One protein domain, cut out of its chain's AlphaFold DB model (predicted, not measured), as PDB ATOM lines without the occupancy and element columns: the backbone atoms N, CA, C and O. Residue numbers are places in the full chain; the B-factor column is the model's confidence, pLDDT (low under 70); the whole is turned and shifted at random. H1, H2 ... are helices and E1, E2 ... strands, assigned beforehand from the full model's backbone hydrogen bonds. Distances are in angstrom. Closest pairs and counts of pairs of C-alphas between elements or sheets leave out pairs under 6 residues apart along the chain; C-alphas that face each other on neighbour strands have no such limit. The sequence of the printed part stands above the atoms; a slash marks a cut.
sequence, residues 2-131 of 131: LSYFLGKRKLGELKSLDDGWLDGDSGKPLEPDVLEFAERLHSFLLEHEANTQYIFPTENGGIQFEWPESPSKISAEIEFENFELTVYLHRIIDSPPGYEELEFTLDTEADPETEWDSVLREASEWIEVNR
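This is residues 2 to 131 of the 131 residues of an uncharacterized protein of Rhodococcus sp. BUPNP1 (UniProt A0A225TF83). One twisted sheet of five strands has three helices over one face and its other face bare, making two layers. H1 and H2 form a helical hairpin, H1 over edge strand E1 and H2 over E2 and E3, while H3 covers E4. The printed part has 130 residues, in the order H1 H2 E1 E2 E3 E4 E5 H3, of mixed class; the sheet, E1 E2 E3 E4 E5, is a meander, each strand the antiparallel neighbour of the one before. It is compact, with a radius of gyration of the C-alphas of 14.5 A and spans of 40 by 36 by 31 A.

H1, residues 2 to 14, touches H2, residues 32 to 47, at a shallow tilt of 8 degrees, opposite ways; their closest C-alphas, of Tyr 4 and Leu 46, are 7.1 A apart. E1, residues 54 to 57, pairs with E2, residues 63 to 67, through N 56 and O 64 at 2.9 A. E3, residues 74 to 81, pairs with E2 through N 65 and O 76 at 2.7 A, and with E4, residues 84 to 94, through N 77 and O 88 at 2.8 A. E5, residues 97 to 107, pairs with E4 through N 87 and O 104 at 2.8 A. H2 has a height over the sheet of 9.8 A. H3, residues 115 to 130, touches H2 at a steep tilt of 47 degrees, the same way, closest at the C-alphas of Leu 41 and Leu 120, 6.0 A. H1 and H3 are apart. In H1, H2 and H3 every O i to N i+4 pair is within hydrogen-bond range.

H1 begins at C-alpha 2 (171.093, 131.783, 135.608) and H3 ends at C-alpha 130 (180.130, 153.733, 133.150). H1 spans 19.0 A, H2 22.8 A, E3 23.0 A, E4 32.1 A, E5 33.7 A and H3 22.9 A.

The farthest C-alphas, of Asp 18 and Pro 96, are 41.7 A apart. The printed part has no cut; the link from H1 to H2, 17 residues, is long. Residues 2 to 4 and 111 to 113 have pLDDT under 70.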
ATOM      1  N   LEU A   2     172.248 131.681 136.529       61.50
ATOM      2  CA  LEU A   2     171.093 131.783 135.608       61.50
ATOM      3  C   LEU A   2     171.336 132.690 134.385       61.50
ATOM      4  O   LEU A   2     170.954 132.314 133.282       61.50
ATOM      5  N   SER A   3     171.989 133.843 134.564       61.22
ATOM      6  CA  SER A   3     172.160 134.800 133.461       61.22
ATOM      7  C   SER A   3     173.073 134.304 132.334       61.22
ATOM      8  O   SER A   3     172.765 134.494 131.163       61.22
ATOM      9  N   TYR A   4     174.117 133.543 132.683       64.62
ATOM     10  CA  TYR A   4     175.009 132.896 131.714       64.62
ATOM     11  C   TYR A   4     174.232 132.068 130.679       64.62
ATOM     12  O   TYR A   4     174.435 132.188 129.472       64.62
ATOM     13  N   PHE A   5     173.299 131.239 131.158       71.50
ATOM     14  CA  PHE A   5     172.505 130.368 130.296       71.50
ATOM     15  C   PHE A   5     171.490 131.138 129.451       71.50
ATOM     16  O   PHE A   5     171.193 130.710 128.337       71.50
ATOM     17  N   LEU A   6     170.961 132.255 129.958       78.38
ATOM     18  CA  LEU A   6     169.994 133.071 129.228       78.38
ATOM     19  C   LEU A   6     170.645 133.774 128.037       78.38
ATOM     20  O   LEU A   6     170.115 133.661 126.933       78.38
ATOM     21  N   GLY A   7     171.803 134.406 128.235       82.75
ATOM     22  CA  GLY A   7     172.507 135.089 127.150       82.75
ATOM     23  C   GLY A   7     173.026 134.123 126.084       82.75
ATOM     24  O   GLY A   7     172.755 134.306 124.901       82.75
ATOM     25  N   LYS A   8     173.636 132.999 126.495       85.56
ATOM     26  CA  LYS A   8     174.075 131.953 125.554       85.56
ATOM     27  C   LYS A   8     172.918 131.360 124.748       85.56
ATOM     28  O   LYS A   8     173.050 131.124 123.551       85.56
ATOM     29  N   ARG A   9     171.770 131.117 125.392       88.38
ATOM     30  CA  ARG A   9     170.570 130.651 124.688       88.38
ATOM     31  C   ARG A   9     170.094 131.692 123.682       88.38
ATOM     32  O   ARG A   9     169.766 131.316 122.566       88.38
ATOM     33  N   LYS A  10     170.078 132.972 124.066       92.38
ATOM     34  CA  LYS A  10     169.620 134.048 123.192       92.38
ATOM     35  C   LYS A  10     170.504 134.177 121.953       92.38
ATOM     36  O   LYS A  10     169.966 134.152 120.857       92.38
ATOM     37  N   LEU A  11     171.828 134.193 122.110       92.88
ATOM     38  CA  LEU A  11     172.773 134.172 120.984       92.88
ATOM     39  C   LEU A  11     172.565 132.940 120.082       92.88
ATOM     40  O   LEU A  11     172.519 133.059 118.861       92.88
ATOM     41  N   GLY A  12     172.316 131.770 120.680       91.94
ATOM     42  CA  GLY A  12     171.965 130.558 119.935       91.94
ATOM     43  C   GLY A  12     170.650 130.654 119.148       91.94
ATOM     44  O   GLY A  12     170.548 130.059 118.078       91.94
ATOM     45  N   GLU A  13     169.656 131.399 119.642       93.00
ATOM     46  CA  GLU A  13     168.418 131.696 118.905       93.00
ATOM     47  C   GLU A  13     168.697 132.630 117.713       93.00
ATOM     48  O   GLU A  13     168.178 132.386 116.623       93.00
ATOM     49  N   LEU A  14     169.552 133.648 117.884       94.25
ATOM     50  CA  LEU A  14     169.886 134.605 116.816       94.25
ATOM     51  C   LEU A  14     170.583 133.935 115.625       94.25
ATOM     52  O   LEU A  14     170.326 134.298 114.484       94.25
ATOM     53  N   LYS A  15     171.375 132.884 115.867       93.06
ATOM     54  CA  LYS A  15     172.011 132.079 114.809       93.06
ATOM     55  C   LYS A  15     171.022 131.492 113.790       93.06
ATOM     56  O   LYS A  15     171.419 131.126 112.690       93.06
ATOM     57  N   SER A  16     169.759 131.324 114.178       92.62
ATOM     58  CA  SER A  16     168.725 130.712 113.336       92.62
ATOM     59  C   SER A  16     167.898 131.713 112.529       92.62
ATOM     60  O   SER A  16     166.928 131.307 111.898       92.62
ATOM     61  N   LEU A  17     168.244 133.002 112.576       94.19
ATOM     62  CA  LEU A  17     167.549 134.021 111.801       94.19
ATOM     63  C   LEU A  17     167.869 133.853 110.316       94.19
ATOM     64  O   LEU A  17     169.029 133.888 109.911       94.19
ATOM     65  N   ASP A  18     166.815 133.663 109.530       93.75
ATOM     66  CA  ASP A  18     166.873 133.643 108.075       93.75
ATOM     67  C   ASP A  18     166.825 135.074 107.515       93.75
ATOM     68  O   ASP A  18     166.416 136.016 108.193       93.75
ATOM     69  N   ASP A  19     167.205 135.236 106.250       95.00
ATOM     70  CA  ASP A  19     166.977 136.487 105.524       95.00
ATOM     71  C   ASP A  19     165.476 136.828 105.484       95.00
ATOM     72  O   ASP A  19     164.637 135.950 105.256       95.00
ATOM     73  N   GLY A  20     165.132 138.092 105.734       93.94
ATOM     74  CA  GLY A  20     163.735 138.524 105.812       93.94
ATOM     75  C   GLY A  20     163.072 138.265 107.173       93.94
ATOM     76  O   GLY A  20     161.844 138.317 107.272       93.94
ATOM     77  N   TRP A  21     163.835 137.963 108.233       94.25
ATOM     78  CA  TRP A  21     163.274 137.661 109.561       94.25
ATOM     79  C   TRP A  21     162.465 138.816 110.173       94.25
ATOM     80  O   TRP A  21     161.608 138.576 111.029       94.25
ATOM     81  N   LEU A  22     162.719 140.052 109.739       91.75
ATOM     82  CA  LEU A  22     161.966 141.238 110.118       91.75
ATOM     83  C   LEU A  22     160.874 141.513 109.078       91.75
ATOM     84  O   LEU A  22     161.142 141.829 107.919       91.75
ATOM     85  N   ASP A  23     159.621 141.367 109.507       91.06
ATOM     86  CA  ASP A  23     158.406 141.607 108.713       91.06
ATOM     87  C   ASP A  23     158.276 140.805 107.398       91.06
ATOM     88  O   ASP A  23     157.330 141.016 106.640       91.06
ATOM     89  N   GLY A  24     159.153 139.827 107.154       87.62
ATOM     90  CA  GLY A  24     159.132 138.941 105.984       87.62
ATOM     91  C   GLY A  24     159.943 139.437 104.783       87.62
ATOM     92  O   GLY A  24     160.164 138.653 103.864       87.62
ATOM     93  N   ASP A  25     160.393 140.696 104.801       87.44
ATOM     94  CA  ASP A  25     161.066 141.361 103.672       87.44
ATOM     95  C   ASP A  25     162.377 142.068 104.076       87.44
ATOM     96  O   ASP A  25     163.090 142.598 103.224       87.44
ATOM     97  N   SER A  26     162.690 142.163 105.369       90.06
ATOM     98  CA  SER A  26     163.848 142.898 105.898       90.06
ATOM     99  C   SER A  26     164.522 142.116 107.025       90.06
ATOM    100  O   SER A  26     164.013 141.092 107.468       90.06
ATOM    101  N   GLY A  27     165.676 142.577 107.502       92.56
ATOM    102  CA  GLY A  27     166.446 141.857 108.514       92.56
ATOM    103  C   GLY A  27     167.390 140.840 107.883       92.56
ATOM    104  O   GLY A  27     166.972 139.797 107.376       92.56
ATOM    105  N   LYS A  28     168.682 141.160 107.929       94.62
ATOM    106  CA  LYS A  28     169.737 140.264 107.462       94.62
ATOM    107  C   LYS A  28     170.015 139.176 108.506       94.62
ATOM    108  O   LYS A  28     169.872 139.436 109.708       94.62
ATOM    109  N   PRO A  29     170.421 137.969 108.078       94.31
ATOM    110  CA  PRO A  29     170.980 136.980 108.990       94.31
ATOM    111  C   PRO A  29     172.290 137.503 109.592       94.31
ATOM    112  O   PRO A  29     172.933 138.393 109.037       94.31
ATOM    113  N   LEU A  30     172.690 136.932 110.727       94.44
ATOM    114  CA  LEU A  30     173.962 137.279 111.351       94.44
ATOM    115  C   LEU A  30     175.116 136.576 110.644       94.44
ATOM    116  O   LEU A  30     175.056 135.369 110.388       94.44
ATOM    117  N   GLU A  31     176.197 137.315 110.426       92.19
ATOM    118  CA  GLU A  31     177.448 136.737 109.949       92.19
ATOM    119  C   GLU A  31     178.135 135.917 111.058       92.19
ATOM    120  O   GLU A  31     178.008 136.239 112.248       92.19
ATOM    121  N   PRO A  32     178.869 134.841 110.712       90.75
ATOM    122  CA  PRO A  32     179.545 133.998 111.699       90.75
ATOM    123  C   PRO A  32     180.477 134.771 112.638       90.75
ATOM    124  O   PRO A  32     180.476 134.495 113.839       90.75
ATOM    125  N   ASP A  33     181.202 135.758 112.111       90.25
ATOM    126  CA  ASP A  33     182.178 136.544 112.872       90.25
ATOM    127  C   ASP A  33     181.497 137.452 113.905       90.25
ATOM    128  O   ASP A  33     181.968 137.562 115.037       90.25
ATOM    129  N   VAL A  34     180.326 138.015 113.569       93.25
ATOM    130  CA  VAL A  34     179.486 138.775 114.514       93.25
ATOM    131  C   VAL A  34     179.088 137.889 115.686       93.25
ATOM    132  O   VAL A  34     179.204 138.293 116.845       93.25
ATOM    133  N   LEU A  35     178.622 136.671 115.400       93.25
ATOM    134  CA  LEU A  35     178.180 135.746 116.438       93.25
ATOM    135  C   LEU A  35     179.350 135.290 117.320       93.25
ATOM    136  O   LEU A  35     179.202 135.247 118.542       93.25
ATOM    137  N   GLU A  36     180.500 134.971 116.725       91.81
ATOM    138  CA  GLU A  36     181.691 134.573 117.476       91.81
ATOM    139  C   GLU A  36     182.177 135.706 118.389       91.81
ATOM    140  O   GLU A  36     182.402 135.485 119.586       91.81
ATOM    141  N   PHE A  37     182.284 136.926 117.859       91.94
ATOM    142  CA  PHE A  37     182.683 138.087 118.646       91.94
ATOM    143  C   PHE A  37     181.680 138.368 119.770       91.94
ATOM    144  O   PHE A  37     182.074 138.561 120.920       91.94
ATOM    145  N   ALA A  38     180.377 138.308 119.486       93.19
ATOM    146  CA  ALA A  38     179.327 138.501 120.481       93.19
ATOM    147  C   ALA A  38     179.361 137.446 121.600       93.19
ATOM    148  O   ALA A  38     179.157 137.779 122.770       93.19
ATOM    149  N   GLU A  39     179.640 136.177 121.279       92.88
ATOM    150  CA  GLU A  39     179.809 135.115 122.278       92.88
ATOM    151  C   GLU A  39     181.026 135.362 123.181       92.88
ATOM    152  O   GLU A  39     180.938 135.164 124.403       92.88
ATOM    153  N   ARG A  40     182.141 135.826 122.601       91.75
ATOM    154  CA  ARG A  40     183.350 136.204 123.347       91.75
ATOM    155  C   ARG A  40     183.096 137.423 124.227       91.75
ATOM    156  O   ARG A  40     183.332 137.331 125.429       91.75
ATOM    157  N   LEU A  41     182.527 138.499 123.679       90.56
ATOM    158  CA  LEU A  41     182.152 139.710 124.415       90.56
ATOM    159  C   LEU A  41     181.227 139.386 125.582       90.56
ATOM    160  O   LEU A  41     181.521 139.740 126.721       90.56
ATOM    161  N   HIS A  42     180.155 138.637 125.337       91.12
ATOM    162  CA  HIS A  42     179.229 138.230 126.387       91.12
ATOM    163  C   HIS A  42     179.925 137.417 127.491       91.12
ATOM    164  O   HIS A  42     179.680 137.648 128.675       91.12
ATOM    165  N   SER A  43     180.814 136.487 127.125       89.69
ATOM    166  CA  SER A  43     181.587 135.702 128.097       89.69
ATOM    167  C   SER A  43     182.533 136.586 128.917       89.69
ATOM    168  O   SER A  43     182.547 136.475 130.141       89.69
ATOM    169  N   PHE A  44     183.237 137.515 128.267       89.12
ATOM    170  CA  PHE A  44     184.137 138.471 128.916       89.12
ATOM    171  C   PHE A  44     183.391 139.363 129.914       89.12
ATOM    172  O   PHE A  44     183.798 139.509 131.067       89.12
ATOM    173  N   LEU A  45     182.240 139.897 129.505       86.75
ATOM    174  CA  LEU A  45     181.379 140.728 130.344       86.75
ATOM    175  C   LEU A  45     180.863 139.965 131.566       86.75
ATOM    176  O   LEU A  45     180.808 140.509 132.666       86.75
ATOM    177  N   LEU A  46     180.505 138.691 131.403       86.44
ATOM    178  CA  LEU A  46     180.082 137.839 132.514       86.44
ATOM    179  C   LEU A  46     181.200 137.605 133.536       86.44
ATOM    180  O   LEU A  46     180.917 137.582 134.735       86.44
ATOM    181  N   GLU A  47     182.438 137.428 133.076       87.88
ATOM    182  CA  GLU A  47     183.615 137.267 133.940       87.88
ATOM    183  C   GLU A  47     183.914 138.533 134.756       87.88
ATOM    184  O   GLU A  47     184.336 138.426 135.905       87.88
ATOM    185  N   HIS A  48     183.599 139.711 134.209       83.62
ATOM    186  CA  HIS A  48     183.770 141.020 134.853       83.62
ATOM    187  C   HIS A  48     182.487 141.529 135.538       83.62
ATOM    188  O   HIS A  48     182.302 142.721 135.784       83.62
ATOM    189  N   GLU A  49     181.551 140.622 135.837       82.81
ATOM    190  CA  GLU A  49     180.264 140.909 136.483       82.81
ATOM    191  C   GLU A  49     179.369 141.919 135.728       82.81
ATOM    192  O   GLU A  49     178.341 142.344 136.257       82.81
ATOM    193  N   ALA A  50     179.699 142.283 134.485       83.38
ATOM    194  CA  ALA A  50     179.010 143.216 133.588       83.38
ATOM    195  C   ALA A  50     177.871 142.550 132.801       83.38
ATOM    196  O   ALA A  50     177.724 142.696 131.592       83.38
ATOM    197  N   ASN A  51     177.018 141.807 133.499       81.69
ATOM    198  CA  ASN A  51     175.989 140.998 132.864       81.69
ATOM    199  C   ASN A  51     174.900 141.835 132.162       81.69
ATOM    200  O   ASN A  51     174.152 142.568 132.812       81.69
ATOM    201  N   THR A  52     174.792 141.657 130.847       84.44
ATOM    202  CA  THR A  52     173.762 142.258 129.984       84.44
ATOM    203  C   THR A  52     172.387 141.670 130.307       84.44
ATOM    204  O   THR A  52     172.268 140.520 130.748       84.44
ATOM    205  N   GLN A  53     171.337 142.479 130.146       82.94
ATOM    206  CA  GLN A  53     169.962 142.026 130.378       82.94
ATOM    207  C   GLN A  53     169.247 141.658 129.087       82.94
ATOM    208  O   GLN A  53     168.443 140.722 129.074       82.94
ATOM    209  N   TYR A  54     169.555 142.378 128.014       90.31
ATOM    210  CA  TYR A  54     168.945 142.164 126.718       90.31
ATOM    211  C   TYR A  54     169.998 141.990 125.632       90.31
ATOM    212  O   TYR A  54     171.072 142.591 125.688       90.31
ATOM    213  N   ILE A  55     169.664 141.120 124.679       94.50
ATOM    214  CA  ILE A  55     170.456 140.791 123.497       94.50
ATOM    215  C   ILE A  55     169.472 140.691 122.329       94.50
ATOM    216  O   ILE A  55     168.551 139.861 122.365       94.50
ATOM    217  N   PHE A  56     169.653 141.531 121.318       94.81
ATOM    218  CA  PHE A  56     168.773 141.643 120.158       94.81
ATOM    219  C   PHE A  56     169.578 141.582 118.856       94.81
ATOM    220  O   PHE A  56     170.727 142.015 118.848       94.81
ATOM    221  N   PRO A  57     169.007 141.045 117.765       96.00
ATOM    222  CA  PRO A  57     169.583 141.215 116.436       96.00
ATOM    223  C   PRO A  57     169.335 142.648 115.937       96.00
ATOM    224  O   PRO A  57     168.285 143.223 116.243       96.00
ATOM    225  N   THR A  58     170.255 143.200 115.149       95.25
ATOM    226  CA  THR A  58     170.005 144.431 114.377       95.25
ATOM    227  C   THR A  58     169.468 144.076 112.991       95.25
ATOM    228  O   THR A  58     169.667 142.965 112.488       95.25
ATOM    229  N   GLU A  59     168.772 145.012 112.342       94.12
ATOM    230  CA  GLU A  59     168.234 144.793 110.989       94.12
ATOM    231  C   GLU A  59     169.345 144.521 109.956       94.12
ATOM    232  O   GLU A  59     169.112 143.865 108.937       94.12
ATOM    233  N   ASN A  60     170.566 144.980 110.245       92.44
ATOM    234  CA  ASN A  60     171.738 144.867 109.386       92.44
ATOM    235  C   ASN A  60     172.541 143.575 109.587       92.44
ATOM    236  O   ASN A  60     173.566 143.410 108.930       92.44
ATOM    237  N   GLY A  61     172.078 142.643 110.426       92.56
ATOM    238  CA  GLY A  61     172.799 141.393 110.705       92.56
ATOM    239  C   GLY A  61     173.814 141.511 111.846       92.56
ATOM    240  O   GLY A  61     174.678 140.649 111.999       92.56
ATOM    241  N   GLY A  62     173.700 142.566 112.650       95.38
ATOM    242  CA  GLY A  62     174.465 142.801 113.865       95.38
ATOM    243  C   GLY A  62     173.787 142.280 115.137       95.38
ATOM    244  O   GLY A  62     172.736 141.627 115.106       95.38
ATOM    245  N   ILE A  63     174.387 142.596 116.288       96.75
ATOM    246  CA  ILE A  63     173.855 142.301 117.628       96.75
ATOM    247  C   ILE A  63     173.935 143.542 118.515       96.75
ATOM    248  O   ILE A  63     174.990 144.154 118.624       96.75
ATOM    249  N   GLN A  64     172.862 143.825 119.253       95.75
ATOM    250  CA  GLN A  64     172.824 144.842 120.300       95.75
ATOM    251  C   GLN A  64     172.647 144.214 121.687       95.75
ATOM    252  O   GLN A  64     171.747 143.402 121.918       95.75
ATOM    253  N   PHE A  65     173.487 144.635 122.627       94.62
ATOM    254  CA  PHE A  65     173.419 144.344 124.054       94.62
ATOM    255  C   PHE A  65     172.968 145.583 124.824       94.62
ATOM    256  O   PHE A  65     173.449 146.682 124.560       94.62
ATOM    257  N   GLU A  66     172.110 145.409 125.831       91.75
ATOM    258  CA  GLU A  66     171.646 146.524 126.666       91.75
ATOM    259  C   GLU A  66     171.722 146.240 128.171       91.75
ATOM    260  O   GLU A  66     171.445 145.128 128.651       91.75
ATOM    261  N   TRP A  67     172.026 147.308 128.915       90.19
ATOM    262  CA  TRP A  67     172.004 147.387 130.376       90.19
ATOM    263  C   TRP A  67     171.048 148.505 130.819       90.19
ATOM    264  O   TRP A  67     171.485 149.560 131.278       90.19
ATOM    265  N   PRO A  68     169.726 148.300 130.700       76.12
ATOM    266  CA  PRO A  68     168.719 149.332 130.974       76.12
ATOM    267  C   PRO A  68     168.689 149.776 132.447       76.12
ATOM    268  O   PRO A  68     168.306 150.902 132.740       76.12
ATOM    269  N   GLU A  69     169.095 148.901 133.371       77.31
ATOM    270  CA  GLU A  69     169.165 149.190 134.812       77.31
ATOM    271  C   GLU A  69     170.440 149.956 135.200       77.31
ATOM    272  O   GLU A  69     170.605 150.327 136.363       77.31
ATOM    273  N   SER A  70     171.355 150.192 134.252       75.31
ATOM    274  CA  SER A  70     172.503 151.065 134.478       75.31
ATOM    275  C   SER A  70     172.030 152.507 134.695       75.31
ATOM    276  O   SER A  70     171.248 153.009 133.879       75.31
ATOM    277  N   PRO A  71     172.547 153.242 135.702       72.25
ATOM    278  CA  PRO A  71     172.273 154.668 135.855       72.25
ATOM    279  C   PRO A  71     172.637 155.497 134.617       72.25
ATOM    280  O   PRO A  71     172.090 156.584 134.449       72.25
ATOM    281  N   SER A  72     173.536 154.995 133.763       74.38
ATOM    282  CA  SER A  72     173.995 155.685 132.554       74.38
ATOM    283  C   SER A  72     173.418 155.135 131.241       74.38
ATOM    284  O   SER A  72     173.917 155.517 130.185       74.38
ATOM    285  N   LYS A  73     172.408 154.246 131.283       84.75
ATOM    286  CA  LYS A  73     171.755 153.634 130.099       84.75
ATOM    287  C   LYS A  73     172.769 153.225 129.018       84.75
ATOM    288  O   LYS A  73     172.946 153.924 128.020       84.75
ATOM    289  N   ILE A  74     173.447 152.108 129.257       90.19
ATOM    290  CA  ILE A  74     174.512 151.617 128.377       90.19
ATOM    291  C   ILE A  74     173.968 150.618 127.361       90.19
ATOM    292  O   ILE A  74     173.163 149.748 127.712       90.19
ATOM    293  N   SER A  75     174.478 150.697 126.133       92.94
ATOM    294  CA  SER A  75     174.348 149.642 125.127       92.94
ATOM    295  C   SER A  75     175.673 149.387 124.411       92.94
ATOM    296  O   SER A  75     176.522 150.273 124.337       92.94
ATOM    297  N   ALA A  76     175.829 148.181 123.875       94.25
ATOM    298  CA  ALA A  76     176.910 147.818 122.970       94.25
ATOM    299  C   ALA A  76     176.303 147.239 121.692       94.25
ATOM    300  O   ALA A  76     175.436 146.372 121.781       94.25
ATOM    301  N   GLU A  77     176.743 147.692 120.532       95.81
ATOM    302  CA  GLU A  77     176.256 147.254 119.227       95.81
ATOM    303  C   GLU A  77     177.428 146.721 118.408       95.81
ATOM    304  O   GLU A  77     178.503 147.311 118.410       95.81
ATOM    305  N   ILE A  78     177.239 145.574 117.763       95.75
ATOM    306  CA  ILE A  78     178.212 144.946 116.874       95.75
ATOM    307  C   ILE A  78     177.579 144.918 115.495       95.75
ATOM    308  O   ILE A  78     176.580 144.226 115.304       95.75
ATOM    309  N   GLU A  79     178.175 145.623 114.550       93.62
ATOM    310  CA  GLU A  79     177.793 145.615 113.141       93.62
ATOM    311  C   GLU A  79     178.891 144.920 112.326       93.62
ATOM    312  O   GLU A  79     180.048 144.837 112.749       93.62
ATOM    313  N   PHE A  80     178.528 144.414 111.149       91.31
ATOM    314  CA  PHE A  80     179.481 143.851 110.200       91.31
ATOM    315  C   PHE A  80     179.205 144.375 108.803       91.31
ATOM    316  O   PHE A  80     178.145 144.130 108.222       91.31
ATOM    317  N   GLU A  81     180.190 145.065 108.246       88.38
ATOM    318  CA  GLU A  81     180.147 145.569 106.884       88.38
ATOM    319  C   GLU A  81     181.521 145.416 106.240       88.38
ATOM    320  O   GLU A  81     182.544 145.651 106.865       88.38
ATOM    321  N   ASN A  82     181.558 145.036 104.962       86.62
ATOM    322  CA  ASN A  82     182.796 144.981 104.172       86.62
ATOM    323  C   ASN A  82     183.950 144.170 104.803       86.62
ATOM    324  O   ASN A  82     185.104 144.520 104.588       86.62
ATOM    325  N   PHE A  83     183.644 143.069 105.502       82.69
ATOM    326  CA  PHE A  83     184.629 142.241 106.221       82.69
ATOM    327  C   PHE A  83     185.270 142.923 107.439       82.69
ATOM    328  O   PHE A  83     186.295 142.471 107.945       82.69
ATOM    329  N   GLU A  84     184.640 143.973 107.958       88.19
ATOM    330  CA  GLU A  84     185.036 144.640 109.191       88.19
ATOM    331  C   GLU A  84     183.925 144.480 110.232       88.19
ATOM    332  O   GLU A  84     182.737 144.647 109.939       88.19
ATOM    333  N   LEU A  85     184.323 144.135 111.456       91.00
ATOM    334  CA  LEU A  85     183.454 144.199 112.625       91.00
ATOM    335  C   LEU A  85     183.599 145.582 113.247       91.00
ATOM    336  O   LEU A  85     184.710 145.988 113.586       91.00
ATOM    337  N   THR A  86     182.484 146.263 113.483       93.06
ATOM    338  CA  THR A  86     182.491 147.521 114.232       93.06
ATOM    339  C   THR A  86     181.713 147.358 115.521       93.06
ATOM    340  O   THR A  86     180.578 146.886 115.520       93.06
ATOM    341  N   VAL A  87     182.337 147.738 116.633       93.81
ATOM    342  CA  VAL A  87     181.751 147.709 117.971       93.81
ATOM    343  C   VAL A  87     181.521 149.137 118.427       93.81
ATOM    344  O   VAL A  87     182.478 149.887 118.625       93.81
ATOM    345  N   TYR A  88     180.263 149.488 118.650       94.62
ATOM    346  CA  TYR A  88     179.862 150.768 119.208       94.62
ATOM    347  C   TYR A  88     179.437 150.596 120.660       94.62
ATOM    348  O   TYR A  88     178.624 149.731 120.983       94.62
ATOM    349  N   LEU A  89     179.970 151.422 121.554       93.75
ATOM    350  CA  LEU A  89     179.532 151.517 122.941       93.75
ATOM    351  C   LEU A  89     178.855 152.855 123.153       93.75
ATOM    352  O   LEU A  89     179.446 153.900 122.896       93.75
ATOM    353  N   HIS A  90     177.636 152.818 123.670       93.00
ATOM    354  CA  HIS A  90     176.804 153.994 123.850       93.00
ATOM    355  C   HIS A  90     176.503 154.217 125.322       93.00
ATOM    356  O   HIS A  90     176.221 153.275 126.070       93.00
ATOM    357  N   ARG A  91     176.509 155.485 125.728       92.00
ATOM    358  CA  ARG A  91     176.071 155.922 127.053       92.00
ATOM    359  C   ARG A  91     175.214 157.166 126.929       92.00
ATOM    360  O   ARG A  91     175.631 158.165 126.342       92.00
ATOM    361  N   ILE A  92     174.038 157.129 127.542       88.06
ATOM    362  CA  ILE A  92     173.121 158.268 127.581       88.06
ATOM    363  C   ILE A  92     173.215 158.935 128.954       88.06
ATOM    364  O   ILE A  92     172.979 158.318 129.991       88.06
ATOM    365  N   ILE A  93     173.530 160.227 128.962       84.56
ATOM    366  CA  ILE A  93     173.642 161.038 130.174       84.56
ATOM    367  C   ILE A  93     172.377 161.884 130.286       84.56
ATOM    368  O   ILE A  93     172.095 162.696 129.412       84.56
ATOM    369  N   ASP A  94     171.613 161.722 131.366       81.25
ATOM    370  CA  ASP A  94     170.339 162.439 131.521       81.25
ATOM    371  C   ASP A  94     170.523 163.905 131.978       81.25
ATOM    372  O   ASP A  94     169.683 164.757 131.681       81.25
ATOM    373  N   SER A  95     171.601 164.233 132.708       79.44
ATOM    374  CA  SER A  95     171.806 165.584 133.252       79.44
ATOM    375  C   SER A  95     173.288 165.972 133.440       79.44
ATOM    376  O   SER A  95     173.923 165.488 134.380       79.44
ATOM    377  N   PRO A  96     173.813 166.936 132.656       83.56
ATOM    378  CA  PRO A  96     173.155 167.548 131.499       83.56
ATOM    379  C   PRO A  96     172.883 166.495 130.408       83.56
ATOM    380  O   PRO A  96     173.663 165.550 130.308       83.56
ATOM    381  N   PRO A  97     171.812 166.643 129.603       84.44
ATOM    382  CA  PRO A  97     171.536 165.732 128.501       84.44
ATOM    383  C   PRO A  97     172.752 165.610 127.586       84.44
ATOM    384  O   PRO A  97     173.254 166.617 127.082       84.44
ATOM    385  N   GLY A  98     173.220 164.386 127.395       86.31
ATOM    386  CA  GLY A  98     174.427 164.095 126.644       86.31
ATOM    387  C   GLY A  98     174.451 162.658 126.154       86.31
ATOM    388  O   GLY A  98     173.652 161.819 126.571       86.31
ATOM    389  N   TYR A  99     175.382 162.406 125.249       88.69
ATOM    390  CA  TYR A  99     175.626 161.110 124.651       88.69
ATOM    391  C   TYR A  99     177.134 160.942 124.495       88.69
ATOM    392  O   TYR A  99     177.811 161.871 124.047       88.69
ATOM    393  N   GLU A 100     177.640 159.787 124.905       90.81
ATOM    394  CA  GLU A 100     179.022 159.375 124.690       90.81
ATOM    395  C   GLU A 100     179.019 158.106 123.839       90.81
ATOM    396  O   GLU A 100     178.215 157.201 124.071       90.81
ATOM    397  N   GLU A 101     179.932 158.065 122.875       92.81
ATOM    398  CA  GLU A 101     180.143 156.945 121.968       92.81
ATOM    399  C   GLU A 101     181.623 156.588 121.949       92.81
ATOM    400  O   GLU A 101     182.486 157.474 121.920       92.81
ATOM    401  N   LEU A 102     181.903 155.291 121.985       93.88
ATOM    402  CA  LEU A 102     183.224 154.740 121.735       93.88
ATOM    403  C   LEU A 102     183.107 153.687 120.638       93.88
ATOM    404  O   LEU A 102     182.278 152.788 120.739       93.88
ATOM    405  N   GLU A 103     183.937 153.814 119.611       94.62
ATOM    406  CA  GLU A 103     183.932 152.958 118.428       94.62
ATOM    407  C   GLU A 103     185.245 152.181 118.338       94.62
ATOM    408  O   GLU A 103     186.331 152.746 118.504       94.62
ATOM    409  N   PHE A 104     185.135 150.890 118.038       93.12
ATOM    410  CA  PHE A 104     186.257 150.028 117.691       93.12
ATOM    411  C   PHE A 104     185.972 149.347 116.359       93.12
ATOM    412  O   PHE A 104     184.922 148.730 116.205       93.12
ATOM    413  N   THR A 105     186.922 149.398 115.433       91.19
ATOM    414  CA  THR A 105     186.860 148.652 114.170       91.19
ATOM    415  C   THR A 105     187.887 147.534 114.215       91.19
ATOM    416  O   THR A 105     189.048 147.777 114.552       91.19
ATOM    417  N   LEU A 106     187.456 146.317 113.896       87.44
ATOM    418  CA  LEU A 106     188.300 145.135 113.803       87.44
ATOM    419  C   LEU A 106     188.274 144.607 112.373       87.44
ATOM    420  O   LEU A 106     187.205 144.383 111.801       87.44
ATOM    421  N   ASP A 107     189.460 144.359 111.832       82.69
ATOM    422  CA  ASP A 107     189.615 143.655 110.567       82.69
ATOM    423  C   ASP A 107     189.398 142.155 110.820       82.69
ATOM    424  O   ASP A 107     190.086 141.543 111.641       82.69
ATOM    425  N   THR A 108     188.419 141.546 110.148       77.88
ATOM    426  CA  THR A 108     188.159 140.103 110.316       77.88
ATOM    427  C   THR A 108     189.193 139.220 109.623       77.88
ATOM    428  O   THR A 108     189.283 138.028 109.919       77.88
ATOM    429  N   GLU A 109     190.022 139.791 108.744       79.94
ATOM    430  CA  GLU A 109     191.160 139.104 108.136       79.94
ATOM    431  C   GLU A 109     192.422 139.151 109.021       79.94
ATOM    432  O   GLU A 109     193.372 138.392 108.784       79.94
ATOM    433  N   ALA A 110     192.449 140.015 110.045       70.38
ATOM    434  CA  ALA A 110     193.525 140.082 111.031       70.38
ATOM    435  C   ALA A 110     193.441 138.931 112.049       70.38
ATOM    436  O   ALA A 110     192.420 138.266 112.178       70.38
ATOM    437  N   ASP A 111     194.538 138.666 112.773       68.06
ATOM    438  CA  ASP A 111     194.578 137.597 113.780       68.06
ATOM    439  C   ASP A 111     193.602 137.904 114.938       68.06
ATOM    440  O   ASP A 111     193.879 138.792 115.761       68.06
ATOM    441  N   PRO A 112     192.482 137.160 115.044       66.81
ATOM    442  CA  PRO A 112     191.419 137.472 115.984       66.81
ATOM    443  C   PRO A 112     191.821 137.202 117.438       66.81
ATOM    444  O   PRO A 112     191.122 137.640 118.343       66.81
ATOM    445  N   GLU A 113     192.923 136.493 117.717       67.88
ATOM    446  CA  GLU A 113     193.375 136.306 119.104       67.88
ATOM    447  C   GLU A 113     193.994 137.576 119.700       67.88
ATOM    448  O   GLU A 113     193.875 137.802 120.898       67.88
ATOM    449  N   THR A 114     194.636 138.434 118.899       72.31
ATOM    450  CA  THR A 114     195.347 139.606 119.446       72.31
ATOM    451  C   THR A 114     194.513 140.881 119.380       72.31
ATOM    452  O   THR A 114     194.480 141.646 120.348       72.31
ATOM    453  N   GLU A 115     193.835 141.132 118.258       81.19
ATOM    454  CA  GLU A 115     193.052 142.363 118.099       81.19
ATOM    455  C   GLU A 115     191.758 142.320 118.909       81.19
ATOM    456  O   GLU A 115     191.432 143.286 119.607       81.19
ATOM    457  N   TRP A 116     191.056 141.182 118.893       86.81
ATOM    458  CA  TRP A 116     189.783 141.076 119.594       86.81
ATOM    459  C   TRP A 116     189.988 141.152 121.104       86.81
ATOM    460  O   TRP A 116     189.234 141.852 121.767       86.81
ATOM    461  N   ASP A 117     191.034 140.528 121.653       86.25
ATOM    462  CA  ASP A 117     191.326 140.575 123.092       86.25
ATOM    463  C   ASP A 117     191.556 142.008 123.602       86.25
ATOM    464  O   ASP A 117     191.112 142.352 124.702       86.25
ATOM    465  N   SER A 118     192.208 142.873 122.811       86.81
ATOM    466  CA  SER A 118     192.385 144.278 123.202       86.81
ATOM    467  C   SER A 118     191.053 145.019 123.232       86.81
ATOM    468  O   SER A 118     190.760 145.694 124.220       86.81
ATOM    469  N   VAL A 119     190.230 144.855 122.191       89.12
ATOM    470  CA  VAL A 119     188.912 145.500 122.114       89.12
ATOM    471  C   VAL A 119     187.979 144.978 123.203       89.12
ATOM    472  O   VAL A 119     187.328 145.770 123.874       89.12
ATOM    473  N   LEU A 120     187.953 143.666 123.445       89.38
ATOM    474  CA  LEU A 120     187.159 143.042 124.505       89.38
ATOM    475  C   LEU A 120     187.512 143.616 125.878       89.38
ATOM    476  O   LEU A 120     186.621 143.957 126.659       89.38
ATOM    477  N   ARG A 121     188.810 143.764 126.160       88.94
ATOM    478  CA  ARG A 121     189.291 144.352 127.408       88.94
ATOM    479  C   ARG A 121     188.884 145.821 127.528       88.94
ATOM    480  O   ARG A 121     188.303 146.196 128.542       88.94
ATOM    481  N   GLU A 122     189.162 146.638 126.515       91.38
ATOM    482  CA  GLU A 122     188.847 148.074 126.540       91.38
ATOM    483  C   GLU A 122     187.340 148.333 126.625       91.38
ATOM    484  O   GLU A 122     186.895 149.168 127.415       91.38
ATOM    485  N   ALA A 123     186.539 147.564 125.886       88.12
ATOM    486  CA  ALA A 123     185.089 147.648 125.941       88.12
ATOM    487  C   ALA A 123     184.547 147.248 127.316       88.12
ATOM    488  O   ALA A 123     183.699 147.948 127.873       88.12
ATOM    489  N   SER A 124     185.058 146.158 127.898       85.56
ATOM    490  CA  SER A 124     184.659 145.716 129.237       85.56
ATOM    491  C   SER A 124     185.021 146.747 130.309       85.56
ATOM    492  O   SER A 124     184.178 147.069 131.145       85.56
ATOM    493  N   GLU A 125     186.239 147.297 130.273       89.00
ATOM    494  CA  GLU A 125     186.684 148.355 131.190       89.00
ATOM    495  C   GLU A 125     185.780 149.591 131.083       89.00
ATOM    496  O   GLU A 125     185.340 150.142 132.096       89.00
ATOM    497  N   TRP A 126     185.445 150.009 129.859       91.19
ATOM    498  CA  TRP A 126     184.566 151.154 129.638       91.19
ATOM    499  C   TRP A 126     183.146 150.899 130.157       91.19
ATOM    500  O   TRP A 126     182.585 151.753 130.848       91.19
ATOM    501  N   ILE A 127     182.571 149.726 129.876       86.12
ATOM    502  CA  ILE A 127     181.235 149.348 130.363       86.12
ATOM    503  C   ILE A 127     181.231 149.306 131.893       86.12
ATOM    504  O   ILE A 127     180.316 149.837 132.517       86.12
ATOM    505  N   GLU A 128     182.255 148.725 132.517       85.38
ATOM    506  CA  GLU A 128     182.348 148.631 133.973       85.38
ATOM    507  C   GLU A 128     182.420 150.005 134.650       85.38
ATOM    508  O   GLU A 128     181.753 150.223 135.662       85.38
ATOM    509  N   VAL A 129     183.190 150.939 134.088       86.94
ATOM    510  CA  VAL A 129     183.342 152.298 134.633       86.94
ATOM    511  C   VAL A 129     182.055 153.110 134.519       86.94
ATOM    512  O   VAL A 129     181.783 153.954 135.375       86.94
ATOM    513  N   ASN A 130     181.277 152.888 133.460       84.31
ATOM    514  CA  ASN A 130     180.130 153.733 133.150       84.31
ATOM    515  C   ASN A 130     178.787 153.166 133.633       84.31
ATOM    516  O   ASN A 130     177.809 153.924 133.663       84.31
ATOM    517  N   ARG A 131     178.713 151.865 133.951       73.88
ATOM    518  CA  ARG A 131     177.448 151.176 134.244       73.88
ATOM    519  C   ARG A 131     176.812 151.513 135.580       73.88
ATOM    520  O   ARG A 131     177.466 152.044 136.499       73.88
TER     521      ARG A 131